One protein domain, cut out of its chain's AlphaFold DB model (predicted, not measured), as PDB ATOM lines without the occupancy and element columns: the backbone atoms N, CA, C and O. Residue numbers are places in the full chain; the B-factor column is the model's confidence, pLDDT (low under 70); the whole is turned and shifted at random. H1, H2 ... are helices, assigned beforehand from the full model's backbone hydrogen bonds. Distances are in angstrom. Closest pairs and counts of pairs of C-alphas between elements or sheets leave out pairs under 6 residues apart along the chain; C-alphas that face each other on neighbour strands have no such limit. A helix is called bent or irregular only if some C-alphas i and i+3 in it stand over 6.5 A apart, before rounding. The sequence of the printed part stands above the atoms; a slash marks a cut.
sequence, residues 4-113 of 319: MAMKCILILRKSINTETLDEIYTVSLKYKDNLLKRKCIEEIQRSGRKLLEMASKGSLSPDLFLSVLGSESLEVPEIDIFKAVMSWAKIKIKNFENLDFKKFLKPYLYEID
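This is residues 4 to 113 of the 319 residues of an uncharacterized protein of Armadillidium vulgare (UniProt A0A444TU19). Two groups of helices sit end to end along the longest axis, joined by one sharply bent helix, H3: its first arm, H3a, makes a hairpin with H2, with H1 at the far end of the domain, and its second arm, H3b, packs with H4 and H5, while H6 folds back on H5. H4 lies near the middle and bridges the two groups, while residues 94 to 100 stick out as a free loop. The printed part has 110 residues with six named helices, H1 to H6 in chain order, and no named strand; its class is all helix. It is compact, with a radius of gyration of the C-alphas of 14.5 A and spans of 44 by 32 by 20 A.

H1, residues 4 to 14, begins at C-alpha 4 at (43.571, 45.731, 1.140) and is 15.8 A long. H2, residues 21 to 30, is 14.1 A long. H3, residues 34 to 56, was assigned as one helix by its hydrogen bonds but is bent: C-alphas 46 and 49 are 8.5 A apart. Its arms are H3a, residues 34 to 46, 18.3 A long, and H3b, residues 49 to 56, 10.7 A long. H4 is residues 62 to 69, 10.7 A long. H5, residues 78 to 93, is 22.2 A long. H6, residues 101 to 109, is 11.7 A long and ends at C-alpha 109 at (49.690, 27.678, -34.591); it is irregular, with C-alphas 104 and 107 7.3 A apart.

H3 is the hub, touching four other helices. H1 touches residues 36 to 39 of H3a alone, the same way at a shallow tilt of 10 degrees; the closest C-alphas, of Arg 13 and Leu 36, are 6.4 A apart. H2 and H3a form a hairpin at a shallow tilt of 28 degrees, closest at the C-alphas of Ser 28 and Lys 37, 5.2 A. The arms H3a and H3b are about perpendicular, at 84 degrees. H4 touches H2, closest at the C-alphas of Asp 22 and Leu 64, 6.1 A. H3b and H4 form a hairpin, closest at the C-alphas of Ala 55 and Phe 65, 6.7 A. Residues 81 to 88 of H5 touch H3b, closest at the C-alphas of Ser 56 and Ala 84, 4.6 A. H5 and H6 form a hairpin at a steep tilt of 39 degrees, closest at the C-alphas of Val 85 and Tyr 108, 6.9 A. H1 and H5 are apart. Every O i to N i+4 pair is within hydrogen-bond range in H1, H2, H3a, H3b, H4 and H5; in H6 it is 3 of 5.

The C-alphas farthest apart, of Met 4 and Ile 79, are 45.2 A apart. The printed part has no cut and no long link. The mean pLDDT of the printed part is 92.3, and residues 96 to 98 are under 70.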
ATOM      1  N   MET A   4      44.160  47.058   1.285       89.06
ATOM      2  CA  MET A   4      43.571  45.731   1.140       89.06
ATOM      3  C   MET A   4      43.976  45.057  -0.178       89.06
ATOM      4  O   MET A   4      44.364  43.891  -0.162       89.06
ATOM      5  N   ALA A   5      43.977  45.783  -1.303       85.00
ATOM      6  CA  ALA A   5      44.423  45.241  -2.586       85.00
ATOM      7  C   ALA A   5      45.898  44.819  -2.546       85.00
ATOM      8  O   ALA A   5      46.243  43.755  -3.056       85.00
ATOM      9  N   MET A   6      46.759  45.593  -1.876       84.88
ATOM     10  CA  MET A   6      48.171  45.226  -1.705       84.88
ATOM     11  C   MET A   6      48.334  43.938  -0.891       84.88
ATOM     12  O   MET A   6      49.121  43.071  -1.275       84.88
ATOM     13  N   LYS A   7      47.567  43.770   0.197       90.56
ATOM     14  CA  LYS A   7      47.567  42.524   0.984       90.56
ATOM     15  C   LYS A   7      47.102  41.330   0.144       90.56
ATOM     16  O   LYS A   7      47.765  40.296   0.166       90.56
ATOM     17  N   CYS A   8      46.043  41.485  -0.652       91.44
ATOM     18  CA  CYS A   8      45.570  40.434  -1.556       91.44
ATOM     19  C   CYS A   8      46.632  40.045  -2.593       91.44
ATOM     20  O   CYS A   8      46.912  38.862  -2.757       91.44
ATOM     21  N   ILE A   9      47.281  41.017  -3.243       88.12
ATOM     22  CA  ILE A   9      48.342  40.753  -4.228       88.12
ATOM     23  C   ILE A   9      49.504  39.981  -3.591       88.12
ATOM     24  O   ILE A   9      50.028  39.045  -4.192       88.12
ATOM     25  N   LEU A  10      49.907  40.337  -2.367       90.38
ATOM     26  CA  LEU A  10      50.968  39.622  -1.653       90.38
ATOM     27  C   LEU A  10      50.593  38.170  -1.346       90.38
ATOM     28  O   LEU A  10      51.457  37.299  -1.443       90.38
ATOM     29  N   ILE A  11      49.332  37.909  -0.996       94.81
ATOM     30  CA  ILE A  11      48.829  36.547  -0.780       94.81
ATOM     31  C   ILE A  11      48.849  35.773  -2.100       94.81
ATOM     32  O   ILE A  11      49.455  34.705  -2.152       94.81
ATOM     33  N   LEU A  12      48.292  36.349  -3.172       95.31
ATOM     34  CA  LEU A  12      48.253  35.719  -4.495       95.31
ATOM     35  C   LEU A  12      49.652  35.354  -4.992       95.31
ATOM     36  O   LEU A  12      49.862  34.255  -5.483       95.31
ATOM     37  N   ARG A  13      50.646  36.231  -4.805       92.69
ATOM     38  CA  ARG A  13      52.034  35.947  -5.204       92.69
ATOM     39  C   ARG A  13      52.631  34.734  -4.498       92.69
ATOM     40  O   ARG A  13      53.438  34.036  -5.101       92.69
ATOM     41  N   LYS A  14      52.274  34.499  -3.233       94.25
ATOM     42  CA  LYS A  14      52.771  33.353  -2.457       94.25
ATOM     43  C   LYS A  14      52.053  32.052  -2.804       94.25
ATOM     44  O   LYS A  14      52.597  30.990  -2.536       94.25
ATOM     45  N   SER A  15      50.854  32.134  -3.376       96.25
ATOM     46  CA  SER A  15      50.052  30.971  -3.744       96.25
ATOM     47  C   SER A  15      50.234  30.526  -5.194       96.25
ATOM     48  O   SER A  15      49.554  29.587  -5.588       96.25
ATOM     49  N   ILE A  16      51.095  31.177  -5.992       97.12
ATOM     50  CA  ILE A  16      51.352  30.784  -7.388       97.12
ATOM     51  C   ILE A  16      52.001  29.398  -7.426       97.12
ATOM     52  O   ILE A  16      53.114  29.206  -6.941       97.12
ATOM     53  N   ASN A  17      51.296  28.450  -8.032       96.50
ATOM     54  CA  ASN A  17      51.759  27.112  -8.385       96.50
ATOM     55  C   ASN A  17      50.936  26.621  -9.588       96.50
ATOM     56  O   ASN A  17      49.998  27.295 -10.003       96.50
ATOM     57  N   THR A  18      51.231  25.443 -10.141       95.69
ATOM     58  CA  THR A  18      50.545  24.950 -11.351       95.69
ATOM     59  C   THR A  18      49.025  24.800 -11.236       95.69
ATOM     60  O   THR A  18      48.352  24.838 -12.257       95.69
ATOM     61  N   GLU A  19      48.480  24.605 -10.033       95.38
ATOM     62  CA  GLU A  19      47.038  24.405  -9.817       95.38
ATOM     63  C   GLU A  19      46.286  25.738  -9.764       95.38
ATOM     64  O   GLU A  19      45.190  25.854 -10.300       95.38
ATOM     65  N   THR A  20      46.894  26.760  -9.161       96.88
ATOM     66  CA  THR A  20      46.303  28.099  -8.998       96.88
ATOM     67  C   THR A  20      46.683  29.066 -10.121       96.88
ATOM     68  O   THR A  20      46.112  30.155 -10.225       96.88
ATOM     69  N   LEU A  21      47.666  28.703 -10.953       97.38
ATOM     70  CA  LEU A  21      48.292  29.593 -11.928       97.38
ATOM     71  C   LEU A  21      47.284  30.227 -12.882       97.38
ATOM     72  O   LEU A  21      47.400  31.414 -13.156       97.38
ATOM     73  N   ASP A  22      46.312  29.461 -13.373       96.81
ATOM     74  CA  ASP A  22      45.354  29.938 -14.374       96.81
ATOM     75  C   ASP A  22      44.444  31.045 -13.829       96.81
ATOM     76  O   ASP A  22      44.321  32.129 -14.410       96.81
ATOM     77  N   GLU A  23      43.887  30.823 -12.639       96.12
ATOM     78  CA  GLU A  23      43.053  31.805 -11.951       96.12
ATOM     79  C   GLU A  23      43.853  33.072 -11.625       96.12
ATOM     80  O   GLU A  23      43.414  34.189 -11.912       96.12
ATOM     81  N   ILE A  24      45.065  32.911 -11.081       97.44
ATOM     82  CA  ILE A  24      45.926  34.040 -10.709       97.44
ATOM     83  C   ILE A  24      46.395  34.804 -11.956       97.44
ATOM     84  O   ILE A  24      46.431  36.039 -11.943       97.44
ATOM     85  N   TYR A  25      46.710  34.106 -13.047       96.88
ATOM     86  CA  TYR A  25      47.104  34.726 -14.309       96.88
ATOM     87  C   TYR A  25      45.955  35.546 -14.893       96.88
ATOM     88  O   TYR A  25      46.143  36.723 -15.211       96.88
ATOM     89  N   THR A  26      44.746  34.984 -14.917       95.12
ATOM     90  CA  THR A  26      43.523  35.679 -15.345       95.12
ATOM     91  C   THR A  26      43.275  36.944 -14.517       95.12
ATOM     92  O   THR A  26      43.009  38.017 -15.064       95.12
ATOM     93  N   VAL A  27      43.427  36.858 -13.191       94.44
ATOM     94  CA  VAL A  27      43.348  38.016 -12.287       94.44
ATOM     95  C   VAL A  27      44.414  39.058 -12.643       94.44
ATOM     96  O   VAL A  27      44.097  40.245 -12.742       94.44
ATOM     97  N   SER A  28      45.655  38.639 -12.904       95.69
ATOM     98  CA  SER A  28      46.743  39.554 -13.269       95.69
ATOM     99  C   SER A  28      46.458  40.325 -14.564       95.69
ATOM    100  O   SER A  28      46.725  41.527 -14.626       95.69
ATOM    101  N   LEU A  29      45.848  39.675 -15.562       93.88
ATOM    102  CA  LEU A  29      45.442  40.308 -16.818       93.88
ATOM    103  C   LEU A  29      44.279  41.278 -16.596       93.88
ATOM    104  O   LEU A  29      44.353  42.435 -17.012       93.88
ATOM    105  N   LYS A  30      43.237  40.836 -15.882       92.62
ATOM    106  CA  LYS A  30      42.033  41.632 -15.603       92.62
ATOM    107  C   LYS A  30      42.351  42.939 -14.877       92.62
ATOM    108  O   LYS A  30      41.803  43.981 -15.226       92.62
ATOM    109  N   TYR A  31      43.239  42.891 -13.886       90.25
ATOM    110  CA  TYR A  31      43.633  44.066 -13.099       90.25
ATOM    111  C   TYR A  31      44.906  44.755 -13.605       90.25
ATOM    112  O   TYR A  31      45.344  45.731 -12.997       90.25
ATOM    113  N   LYS A  32      45.489  44.285 -14.718       91.56
ATOM    114  CA  LYS A  32      46.728  44.816 -15.312       91.56
ATOM    115  C   LYS A  32      47.898  44.892 -14.309       91.56
ATOM    116  O   LYS A  32      48.702  45.824 -14.353       91.56
ATOM    117  N   ASP A  33      48.010  43.920 -13.397       92.44
ATOM    118  CA  ASP A  33      49.121  43.843 -12.434       92.44
ATOM    119  C   ASP A  33      50.336  43.167 -13.084       92.44
ATOM    120  O   ASP A  33      50.474  41.942 -13.103       92.44
ATOM    121  N   ASN A  34      51.254  43.992 -13.592       92.75
ATOM    122  CA  ASN A  34      52.463  43.535 -14.276       92.75
ATOM    123  C   ASN A  34      53.420  42.732 -13.380       92.75
ATOM    124  O   ASN A  34      54.166  41.894 -13.884       92.75
ATOM    125  N   LEU A  35      53.433  42.978 -12.067       92.62
ATOM    126  CA  LEU A  35      54.315  42.258 -11.148       92.62
ATOM    127  C   LEU A  35      53.764  40.864 -10.847       92.62
ATOM    128  O   LEU A  35      54.532  39.902 -10.817       92.62
ATOM    129  N   LEU A  36      52.448  40.751 -10.647       95.12
ATOM    130  CA  LEU A  36      51.783  39.458 -10.502       95.12
ATOM    131  C   LEU A  36      51.890  38.652 -11.802       95.12
ATOM    132  O   LEU A  36      52.316  37.502 -11.760       95.12
ATOM    133  N   LYS A  37      51.630  39.293 -12.951       95.94
ATOM    134  CA  LYS A  37      51.795  38.679 -14.274       95.94
ATOM    135  C   LYS A  37      53.209  38.134 -14.458       95.94
ATOM    136  O   LYS A  37      53.369  36.985 -14.849       95.94
ATOM    137  N   ARG A  38      54.241  38.918 -14.125       95.00
ATOM    138  CA  ARG A  38      55.644  38.482 -14.212       95.00
ATOM    139  C   ARG A  38      55.915  37.238 -13.371       95.00
ATOM    140  O   ARG A  38      56.570  36.326 -13.856       95.00
ATOM    141  N   LYS A  39      55.385  37.175 -12.147       96.12
ATOM    142  CA  LYS A  39      55.524  35.989 -11.290       96.12
ATOM    143  C   LYS A  39      54.819  34.761 -11.864       96.12
ATOM    144  O   LYS A  39      55.360  33.667 -11.763       96.12
ATOM    145  N   CYS A  40      53.671  34.938 -12.513       97.31
ATOM    146  CA  CYS A  40      53.037  33.860 -13.269       97.31
ATOM    147  C   CYS A  40      53.913  33.403 -14.443       97.31
ATOM    148  O   CYS A  40      54.081  32.204 -14.614       97.31
ATOM    149  N   ILE A  41      54.516  34.325 -15.209       95.38
ATOM    150  CA  ILE A  41      55.439  33.966 -16.302       95.38
ATOM    151  C   ILE A  41      56.654  33.185 -15.777       95.38
ATOM    152  O   ILE A  41      57.013  32.175 -16.366       95.38
ATOM    153  N   GLU A  42      57.254  33.590 -14.652       94.94
ATOM    154  CA  GLU A  42      58.353  32.833 -14.023       94.94
ATOM    155  C   GLU A  42      57.936  31.387 -13.685       94.94
ATOM    156  O   GLU A  42      58.716  30.452 -13.864       94.94
ATOM    157  N   GLU A  43      56.703  31.186 -13.213       96.56
ATOM    158  CA  GLU A  43      56.174  29.848 -12.940       96.56
ATOM    159  C   GLU A  43      55.859  29.069 -14.225       96.56
ATOM    160  O   GLU A  43      56.134  27.873 -14.283       96.56
ATOM    161  N   ILE A  44      55.358  29.729 -15.278       95.69
ATOM    162  CA  ILE A  44      55.189  29.121 -16.608       95.69
ATOM    163  C   ILE A  44      56.524  28.585 -17.117       95.69
ATOM    164  O   ILE A  44      56.598  27.440 -17.556       95.69
ATOM    165  N   GLN A  45      57.584  29.386 -17.015       92.62
ATOM    166  CA  GLN A  45      58.924  29.001 -17.447       92.62
ATOM    167  C   GLN A  45      59.453  27.800 -16.655       92.62
ATOM    168  O   GLN A  45      60.021  26.880 -17.236       92.62
ATOM    169  N   ARG A  46      59.221  27.775 -15.335       94.00
ATOM    170  CA  ARG A  46      59.639  26.678 -14.448       94.00
ATOM    171  C   ARG A  46      58.866  25.380 -14.688       94.00
ATOM    172  O   ARG A  46      59.444  24.300 -14.615       94.00
ATOM    173  N   SER A  47      57.565  25.486 -14.944       94.94
ATOM    174  CA  SER A  47      56.627  24.357 -14.964       94.94
ATOM    175  C   SER A  47      56.085  24.045 -16.366       94.94
ATOM    176  O   SER A  47      55.112  23.299 -16.497       94.94
ATOM    177  N   GLY A  48      56.709  24.578 -17.421       92.88
ATOM    178  CA  GLY A  48      56.185  24.585 -18.791       92.88
ATOM    179  C   GLY A  48      55.754  23.213 -19.312       92.88
ATOM    180  O   GLY A  48      54.638  23.066 -19.804       92.88
ATOM    181  N   ARG A  49      56.576  22.173 -19.113       93.75
ATOM    182  CA  ARG A  49      56.240  20.795 -19.523       93.75
ATOM    183  C   ARG A  49      54.981  20.263 -18.831       93.75
ATOM    184  O   ARG A  49      54.111  19.696 -19.487       93.75
ATOM    185  N   LYS A  50      54.860  20.474 -17.516       95.62
ATOM    186  CA  LYS A  50      53.680  20.058 -16.741       95.62
ATOM    187  C   LYS A  50      52.432  20.818 -17.200       95.62
ATOM    188  O   LYS A  50      51.365  20.226 -17.329       95.62
ATOM    189  N   LEU A  51      52.570  22.112 -17.492       95.88
ATOM    190  CA  LEU A  51      51.476  22.928 -18.020       95.88
ATOM    191  C   LEU A  51      51.039  22.469 -19.416       95.88
ATOM    192  O   LEU A  51      49.843  22.422 -19.679       95.88
ATOM    193  N   LEU A  52      51.967  22.059 -20.282       95.56
ATOM    194  CA  LEU A  52      51.650  21.509 -21.602       95.56
ATOM    195  C   LEU A  52      50.871  20.184 -21.506       95.56
ATOM    196  O   LEU A  52      49.915  19.953 -22.248       95.56
ATOM    197  N   GLU A  53      51.219  19.331 -20.540       95.44
ATOM    198  CA  GLU A  53      50.465  18.108 -20.250       95.44
ATOM    199  C   GLU A  53      49.045  18.427 -19.742       95.44
ATOM    200  O   GLU A  53      48.062  17.838 -20.200       95.44
ATOM    201  N   MET A  54      48.915  19.399 -18.833       95.56
ATOM    202  CA  MET A  54      47.614  19.896 -18.365       95.56
ATOM    203  C   MET A  54      46.789  20.512 -19.507       95.56
ATOM    204  O   MET A  54      45.575  20.313 -19.573       95.56
ATOM    205  N   ALA A  55      47.434  21.225 -20.434       94.56
ATOM    206  CA  ALA A  55      46.788  21.786 -21.615       94.56
ATOM    207  C   ALA A  55      46.258  20.681 -22.531       94.56
ATOM    208  O   ALA A  55      45.109  20.736 -22.954       94.56
ATOM    209  N   SER A  56      47.037  19.622 -22.749       93.69
ATOM    210  CA  SER A  56      46.618  18.470 -23.560       93.69
ATOM    211  C   SER A  56      45.356  17.783 -23.013       93.69
ATOM    212  O   SER A  56      44.602  17.177 -23.769       93.69
ATOM    213  N   LYS A  57      45.086  17.927 -21.706       94.50
ATOM    214  CA  LYS A  57      43.873  17.461 -21.002       94.50
ATOM    215  C   LYS A  57      42.726  18.488 -21.000       94.50
ATOM    216  O   LYS A  57      41.680  18.251 -20.405       94.50
ATOM    217  N   GLY A  58      42.908  19.635 -21.655       92.75
ATOM    218  CA  GLY A  58      41.922  20.712 -21.782       92.75
ATOM    219  C   GLY A  58      41.761  21.595 -20.541       92.75
ATOM    220  O   GLY A  58      40.849  22.427 -20.512       92.75
ATOM    221  N   SER A  59      42.623  21.440 -19.530       93.19
ATOM    222  CA  SER A  59      42.471  22.099 -18.226       93.19
ATOM    223  C   SER A  59      42.837  23.583 -18.234       93.19
ATOM    224  O   SER A  59      42.314  24.320 -17.409       93.19
ATOM    225  N   LEU A  60      43.688  24.037 -19.160       95.19
ATOM    226  CA  LEU A  60      44.117  25.440 -19.209       95.19
ATOM    227  C   LEU A  60      43.126  26.336 -19.964       95.19
ATOM    228  O   LEU A  60      42.500  25.919 -20.953       95.19
ATOM    229  N   SER A  61      43.024  27.589 -19.525       94.75
ATOM    230  CA  SER A  61      42.379  28.672 -20.261       94.75
ATOM    231  C   SER A  61      43.135  29.026 -21.556       94.75
ATOM    232  O   SER A  61      44.335  28.762 -21.668       94.75
ATOM    233  N   PRO A  62      42.451  29.641 -22.543       94.81
ATOM    234  CA  PRO A  62      43.071  30.166 -23.765       94.81
ATOM    235  C   PRO A  62      44.285  31.071 -23.514       94.81
ATOM    236  O   PRO A  62      45.347  30.859 -24.099       94.81
ATOM    237  N   ASP A  63      44.147  32.046 -22.612       95.19
ATOM    238  CA  ASP A  63      45.172  33.066 -22.372       95.19
ATOM    239  C   ASP A  63      46.410  32.485 -21.688       95.19
ATOM    240  O   ASP A  63      47.544  32.808 -22.064       95.19
ATOM    241  N   LEU A  64      46.212  31.609 -20.693       96.38
ATOM    242  CA  LEU A  64      47.329  30.927 -20.050       96.38
ATOM    243  C   LEU A  64      48.014  29.987 -21.040       96.38
ATOM    244  O   LEU A  64      49.238  29.999 -21.122       96.38
ATOM    245  N   PHE A  65      47.252  29.212 -21.818       97.19
ATOM    246  CA  PHE A  65      47.843  28.272 -22.763       97.19
ATOM    247  C   PHE A  65      48.676  28.985 -23.831       97.19
ATOM    248  O   PHE A  65      49.825  28.613 -24.044       97.19
ATOM    249  N   LEU A  66      48.169  30.073 -24.417       96.12
ATOM    250  CA  LEU A  66      48.944  30.883 -25.361       96.12
ATOM    251  C   LEU A  66      50.229  31.439 -24.723       96.12
ATOM    252  O   LEU A  66      51.276  31.484 -25.361       96.12
ATOM    253  N   SER A  67      50.173  31.803 -23.440       95.38
ATOM    254  CA  SER A  67      51.348  32.272 -22.692       95.38
ATOM    255  C   SER A  67      52.362  31.157 -22.402       95.38
ATOM    256  O   SER A  67      53.555  31.437 -22.323       95.38
ATOM    257  N   VAL A  68      51.909  29.905 -22.258       96.12
ATOM    258  CA  VAL A  68      52.779  28.720 -22.162       96.12
ATOM    259  C   VAL A  68      53.492  28.477 -23.491       96.12
ATOM    260  O   VAL A  68      54.704  28.292 -23.486       96.12
ATOM    261  N   LEU A  69      52.765  28.530 -24.612       95.25
ATOM    262  CA  LEU A  69      53.332  28.325 -25.950       95.25
ATOM    263  C   LEU A  69      54.342  29.417 -26.325       95.25
ATOM    264  O   LEU A  69      55.403  29.120 -26.856       95.25
ATOM    265  N   GLY A  70      54.055  30.677 -25.986       91.38
ATOM    266  CA  GLY A  70      54.966  31.798 -26.239       91.38
ATOM    267  C   GLY A  70      56.201  31.843 -25.325       91.38
ATOM    268  O   GLY A  70      57.017  32.760 -25.445       91.38
ATOM    269  N   SER A  71      56.347  30.902 -24.384       90.19
ATOM    270  CA  SER A  71      57.478  30.861 -23.457       90.19
ATOM    271  C   SER A  71      58.743  30.355 -24.148       90.19
ATOM    272  O   SER A  71      58.822  29.204 -24.561       90.19
ATOM    273  N   GLU A  72      59.785  31.185 -24.197       79.31
ATOM    274  CA  GLU A  72      61.049  30.834 -24.868       79.31
ATOM    275  C   GLU A  72      61.826  29.707 -24.173       79.31
ATOM    276  O   GLU A  72      62.698  29.098 -24.780       79.31
ATOM    277  N   SER A  73      61.523  29.434 -22.901       81.38
ATOM    278  CA  SER A  73      62.208  28.422 -22.091       81.38
ATOM    279  C   SER A  73      61.510  27.058 -22.094       81.38
ATOM    280  O   SER A  73      61.757  26.244 -21.203       81.38
ATOM    281  N   LEU A  74      60.560  26.825 -23.003       85.94
ATOM    282  CA  LEU A  74      59.843  25.558 -23.058       85.94
ATOM    283  C   LEU A  74      60.739  24.487 -23.702       85.94
ATOM    284  O   LEU A  74      60.793  24.353 -24.917       85.94
ATOM    285  N   GLU A  75      61.454  23.717 -22.880       87.56
ATOM    286  CA  GLU A  75      62.323  22.612 -23.323       87.56
ATOM    287  C   GLU A  75      61.503  21.364 -23.711       87.56
ATOM    288  O   GLU A  75      61.500  20.324 -23.029       87.56
ATOM    289  N   VAL A  76      60.734  21.489 -24.792       90.44
ATOM    290  CA  VAL A  76      59.872  20.442 -25.345       90.44
ATOM    291  C   VAL A  76      60.005  20.440 -26.874       90.44
ATOM    292  O   VAL A  76      60.034  21.519 -27.459       90.44
ATOM    293  N   PRO A  77      60.080  19.269 -27.537       93.06
ATOM    294  CA  PRO A  77      60.058  19.203 -28.996       93.06
ATOM    295  C   PRO A  77      58.819  19.887 -29.583       93.06
ATOM    296  O   PRO A  77      57.704  19.680 -29.097       93.06
ATOM    297  N   GLU A  78      58.986  20.647 -30.666       94.19
ATOM    298  CA  GLU A  78      57.878  21.375 -31.305       94.19
ATOM    299  C   GLU A  78      56.728  20.451 -31.727       94.19
ATOM    300  O   GLU A  78      55.558  20.820 -31.631       94.19
ATOM    301  N   ILE A  79      57.023  19.211 -32.127       96.06
ATOM    302  CA  ILE A  79      55.988  18.221 -32.451       96.06
ATOM    303  C   ILE A  79      55.061  17.919 -31.261       96.06
ATOM    304  O   ILE A  79      53.858  17.707 -31.437       96.06
ATOM    305  N   ASP A  80      55.584  17.920 -30.037       95.94
ATOM    306  CA  ASP A  80      54.794  17.664 -28.835       95.94
ATOM    307  C   ASP A  80      53.964  18.897 -28.466       95.94
ATOM    308  O   ASP A  80      52.819  18.764 -28.029       95.94
ATOM    309  N   ILE A  81      54.495  20.096 -28.728       96.31
ATOM    310  CA  ILE A  81      53.747  21.354 -28.640       96.31
ATOM    311  C   ILE A  81      52.566  21.327 -29.619       96.31
ATOM    312  O   ILE A  81      51.429  21.584 -29.216       96.31
ATOM    313  N   PHE A  82      52.799  20.931 -30.872       96.88
ATOM    314  CA  PHE A  82      51.742  20.767 -31.869       96.88
ATOM    315  C   PHE A  82      50.663  19.787 -31.402       96.88
ATOM    316  O   PHE A  82      49.487  20.149 -31.344       96.88
ATOM    317  N   LYS A  83      51.038  18.575 -30.974       97.06
ATOM    318  CA  LYS A  83      50.084  17.573 -30.460       97.06
ATOM    319  C   LYS A  83      49.277  18.085 -29.264       97.06
ATOM    320  O   LYS A  83      48.080  17.797 -29.159       97.06
ATOM    321  N   ALA A  84      49.904  18.848 -28.370       96.88
ATOM    322  CA  ALA A  84      49.231  19.456 -27.228       96.88
ATOM    323  C   ALA A  84      48.213  20.518 -27.665       96.88
ATOM    324  O   ALA A  84      47.076  20.501 -27.190       96.88
ATOM    325  N   VAL A  85      48.579  21.389 -28.615       97.12
ATOM    326  CA  VAL A  85      47.673  22.379 -29.223       97.12
ATOM    327  C   VAL A  85      46.472  21.694 -29.869       97.12
ATOM    328  O   VAL A  85      45.330  22.086 -29.620       97.12
ATOM    329  N   MET A  86      46.717  20.622 -30.622       96.44
ATOM    330  CA  MET A  86      45.680  19.818 -31.261       96.44
ATOM    331  C   MET A  86      44.717  19.189 -30.262       96.44
ATOM    332  O   MET A  86      43.498  19.322 -30.394       96.44
ATOM    333  N   SER A  87      45.258  18.542 -29.232       95.88
ATOM    334  CA  SER A  87      44.467  17.889 -28.187       95.88
ATOM    335  C   SER A  87      43.633  18.906 -27.406       95.88
ATOM    336  O   SER A  87      42.421  18.735 -27.250       95.88
ATOM    337  N   TRP A  88      44.254  20.012 -26.995       96.19
ATOM    338  CA  TRP A  88      43.582  21.102 -26.294       96.19
ATOM    339  C   TRP A  88      42.445  21.693 -27.137       96.19
ATOM    340  O   TRP A  88      41.317  21.814 -26.654       96.19
ATOM    341  N   ALA A  89      42.696  22.001 -28.414       94.38
ATOM    342  CA  ALA A  89      41.701  22.605 -29.295       94.38
ATOM    343  C   ALA A  89      40.520  21.671 -29.576       94.38
ATOM    344  O   ALA A  89      39.371  22.108 -29.505       94.38
ATOM    345  N   LYS A  90      40.777  20.378 -29.814       93.06
ATOM    346  CA  LYS A  90      39.727  19.358 -29.974       93.06
ATOM    347  C   LYS A  90      38.834  19.262 -28.734       93.06
ATOM    348  O   LYS A  90      37.624  19.102 -28.872       93.06
ATOM    349  N   ILE A  91      39.394  19.387 -27.528       93.44
ATOM    350  CA  ILE A  91      38.612  19.390 -26.280       93.44
ATOM    351  C   ILE A  91      37.805  20.683 -26.136       93.44
ATOM    352  O   ILE A  91      36.627  20.627 -25.787       93.44
ATOM    353  N   LYS A  92      38.403  21.848 -26.416       90.00
ATOM    354  CA  LYS A  92      37.704  23.134 -26.283       90.00
ATOM    355  C   LYS A  92      36.572  23.285 -27.296       90.00
ATOM    356  O   LYS A  92      35.490  23.702 -26.902       90.00
ATOM    357  N   ILE A  93      36.788  22.918 -28.560       86.81
ATOM    358  CA  ILE A  93      35.800  23.095 -29.637       86.81
ATOM    359  C   ILE A  93      34.618  22.137 -29.526       86.81
ATOM    360  O   ILE A  93      33.525  22.513 -29.925       86.81
ATOM    361  N   LYS A  94      34.764  20.959 -28.905       80.00
ATOM    362  CA  LYS A  94      33.600  20.105 -28.594       80.00
ATOM    363  C   LYS A  94      32.507  20.842 -27.811       80.00
ATOM    364  O   LYS A  94      31.349  20.455 -27.892       80.00
ATOM    365  N   ASN A  95      32.865  21.905 -27.092       70.75
ATOM    366  CA  ASN A  95      31.927  22.724 -26.332       70.75
ATOM    367  C   ASN A  95      31.332  23.895 -27.141       70.75
ATOM    368  O   ASN A  95      30.510  24.633 -26.604       70.75
ATOM    369  N   PHE A  96      31.739  24.090 -28.399       68.62
ATOM    370  CA  PHE A  96      31.292  25.181 -29.266       68.62
ATOM    371  C   PHE A  96      30.804  24.640 -30.615       68.62
ATOM    372  O   PHE A  96      31.593  24.325 -31.505       68.62
ATOM    373  N   GLU A  97      29.486  24.569 -30.795       68.06
ATOM    374  CA  GLU A  97      28.891  24.234 -32.090       68.06
ATOM    375  C   GLU A  97      29.217  25.329 -33.130       68.06
ATOM    376  O   GLU A  97      29.110  26.523 -32.848       68.06
ATOM    377  N   ASN A  98      29.596  24.925 -34.349       68.25
ATOM    378  CA  ASN A  98      29.815  25.785 -35.529       68.25
ATOM    379  C   ASN A  98      31.056  26.700 -35.539       68.25
ATOM    380  O   ASN A  98      31.108  27.653 -36.322       68.25
ATOM    381  N   LEU A  99      32.080  26.431 -34.726       76.19
ATOM    382  CA  LEU A  99      33.336  27.183 -34.796       76.19
ATOM    383  C   LEU A  99      34.259  26.638 -35.900       76.19
ATOM    384  O   LEU A  99      34.561  25.448 -35.940       76.19
ATOM    385  N   ASP A 100      34.738  27.524 -36.780       86.81
ATOM    386  CA  ASP A 100      35.791  27.207 -37.753       86.81
ATOM    387  C   ASP A 100      37.075  26.818 -37.000       86.81
ATOM    388  O   ASP A 100      37.753  27.660 -36.399       86.81
ATOM    389  N   PHE A 101      37.379  25.518 -37.022       88.44
ATOM    390  CA  PHE A 101      38.472  24.896 -36.280       88.44
ATOM    391  C   PHE A 101      39.836  25.509 -36.625       88.44
ATOM    392  O   PHE A 101      40.620  25.833 -35.728       88.44
ATOM    393  N   LYS A 102      40.097  25.772 -37.914       88.12
ATOM    394  CA  LYS A 102      41.353  26.382 -38.377       88.12
ATOM    395  C   LYS A 102      41.457  27.834 -37.919       88.12
ATOM    396  O   LYS A 102      42.522  28.272 -37.479       88.12
ATOM    397  N   LYS A 103      40.355  28.588 -37.970       89.75
ATOM    398  CA  LYS A 103      40.322  29.978 -37.487       89.75
ATOM    399  C   LYS A 103      40.552  30.072 -35.979       89.75
ATOM    400  O   LYS A 103      41.263  30.976 -35.543       89.75
ATOM    401  N   PHE A 104      39.985  29.150 -35.201       91.19
ATOM    402  CA  PHE A 104      40.196  29.072 -33.754       91.19
ATOM    403  C   PHE A 104      41.648  28.751 -33.392       91.19
ATOM    404  O   PHE A 104      42.208  29.369 -32.490       91.19
ATOM    405  N   LEU A 105      42.264  27.811 -34.111       93.50
ATOM    406  CA  LEU A 105      43.637  27.374 -33.865       93.50
ATOM    407  C   LEU A 105      44.697  28.402 -34.257       93.50
ATOM    408  O   LEU A 105      45.806  28.373 -33.727       93.50
ATOM    409  N   LYS A 106      44.364  29.315 -35.170       92.69
ATOM    410  CA  LYS A 106      45.305  30.254 -35.783       92.69
ATOM    411  C   LYS A 106      46.254  30.964 -34.794       92.69
ATOM    412  O   LYS A 106      47.441  30.988 -35.098       92.69
ATOM    413  N   PRO A 107      45.813  31.505 -33.638       93.62
ATOM    414  CA  PRO A 107      46.719  32.145 -32.680       93.62
ATOM    415  C   PRO A 107      47.758  31.187 -32.086       93.62
ATOM    416  O   PRO A 107      48.889  31.589 -31.864       93.62
ATOM    417  N   TYR A 108      47.387  29.926 -31.865       95.06
ATOM    418  CA  TYR A 108      48.249  28.911 -31.252       95.06
ATOM    419  C   TYR A 108      49.240  28.330 -32.258       95.06
ATOM    420  O   TYR A 108      50.398  28.112 -31.925       95.06
ATOM    421  N   LEU A 109      48.811  28.142 -33.513       94.06
ATOM    422  CA  LEU A 109      49.690  27.678 -34.591       94.06
ATOM    423  C   LEU A 109      50.833  28.659 -34.885       94.06
ATOM    424  O   LEU A 109      51.853  28.250 -35.429       94.06
ATOM    425  N   TYR A 110      50.679  29.942 -34.539       91.25
ATOM    426  CA  TYR A 110      51.747  30.933 -34.680       91.25
ATOM    427  C   TYR A 110      52.859  30.812 -33.644       91.25
ATOM    428  O   TYR A 110      53.942  31.342 -33.881       91.25
ATOM    429  N   GLU A 111      52.610  30.131 -32.527       93.00
ATOM    430  CA  GLU A 111      53.625  29.916 -31.495       93.00
ATOM    431  C   GLU A 111      54.418  28.618 -31.702       93.00
ATOM    432  O   GLU A 111      55.356  28.373 -30.958       93.00
ATOM    433  N   ILE A 112      54.076  27.810 -32.712       93.56
ATOM    434  CA  ILE A 112      54.783  26.567 -33.052       93.56
ATOM    435  C   ILE A 112      55.857  26.865 -34.099       93.56
ATOM    436  O   ILE A 112      55.558  27.501 -35.111       93.56
ATOM    437  N   ASP A 113      57.077  26.369 -33.912       92.50
ATOM    438  CA  ASP A 113      58.149  26.461 -34.909       92.50
ATOM    439  C   ASP A 113      58.224  25.201 -35.785       92.50
ATOM    440  O   ASP A 113      59.049  24.304 -35.587       92.50
TER     441      ASP A 113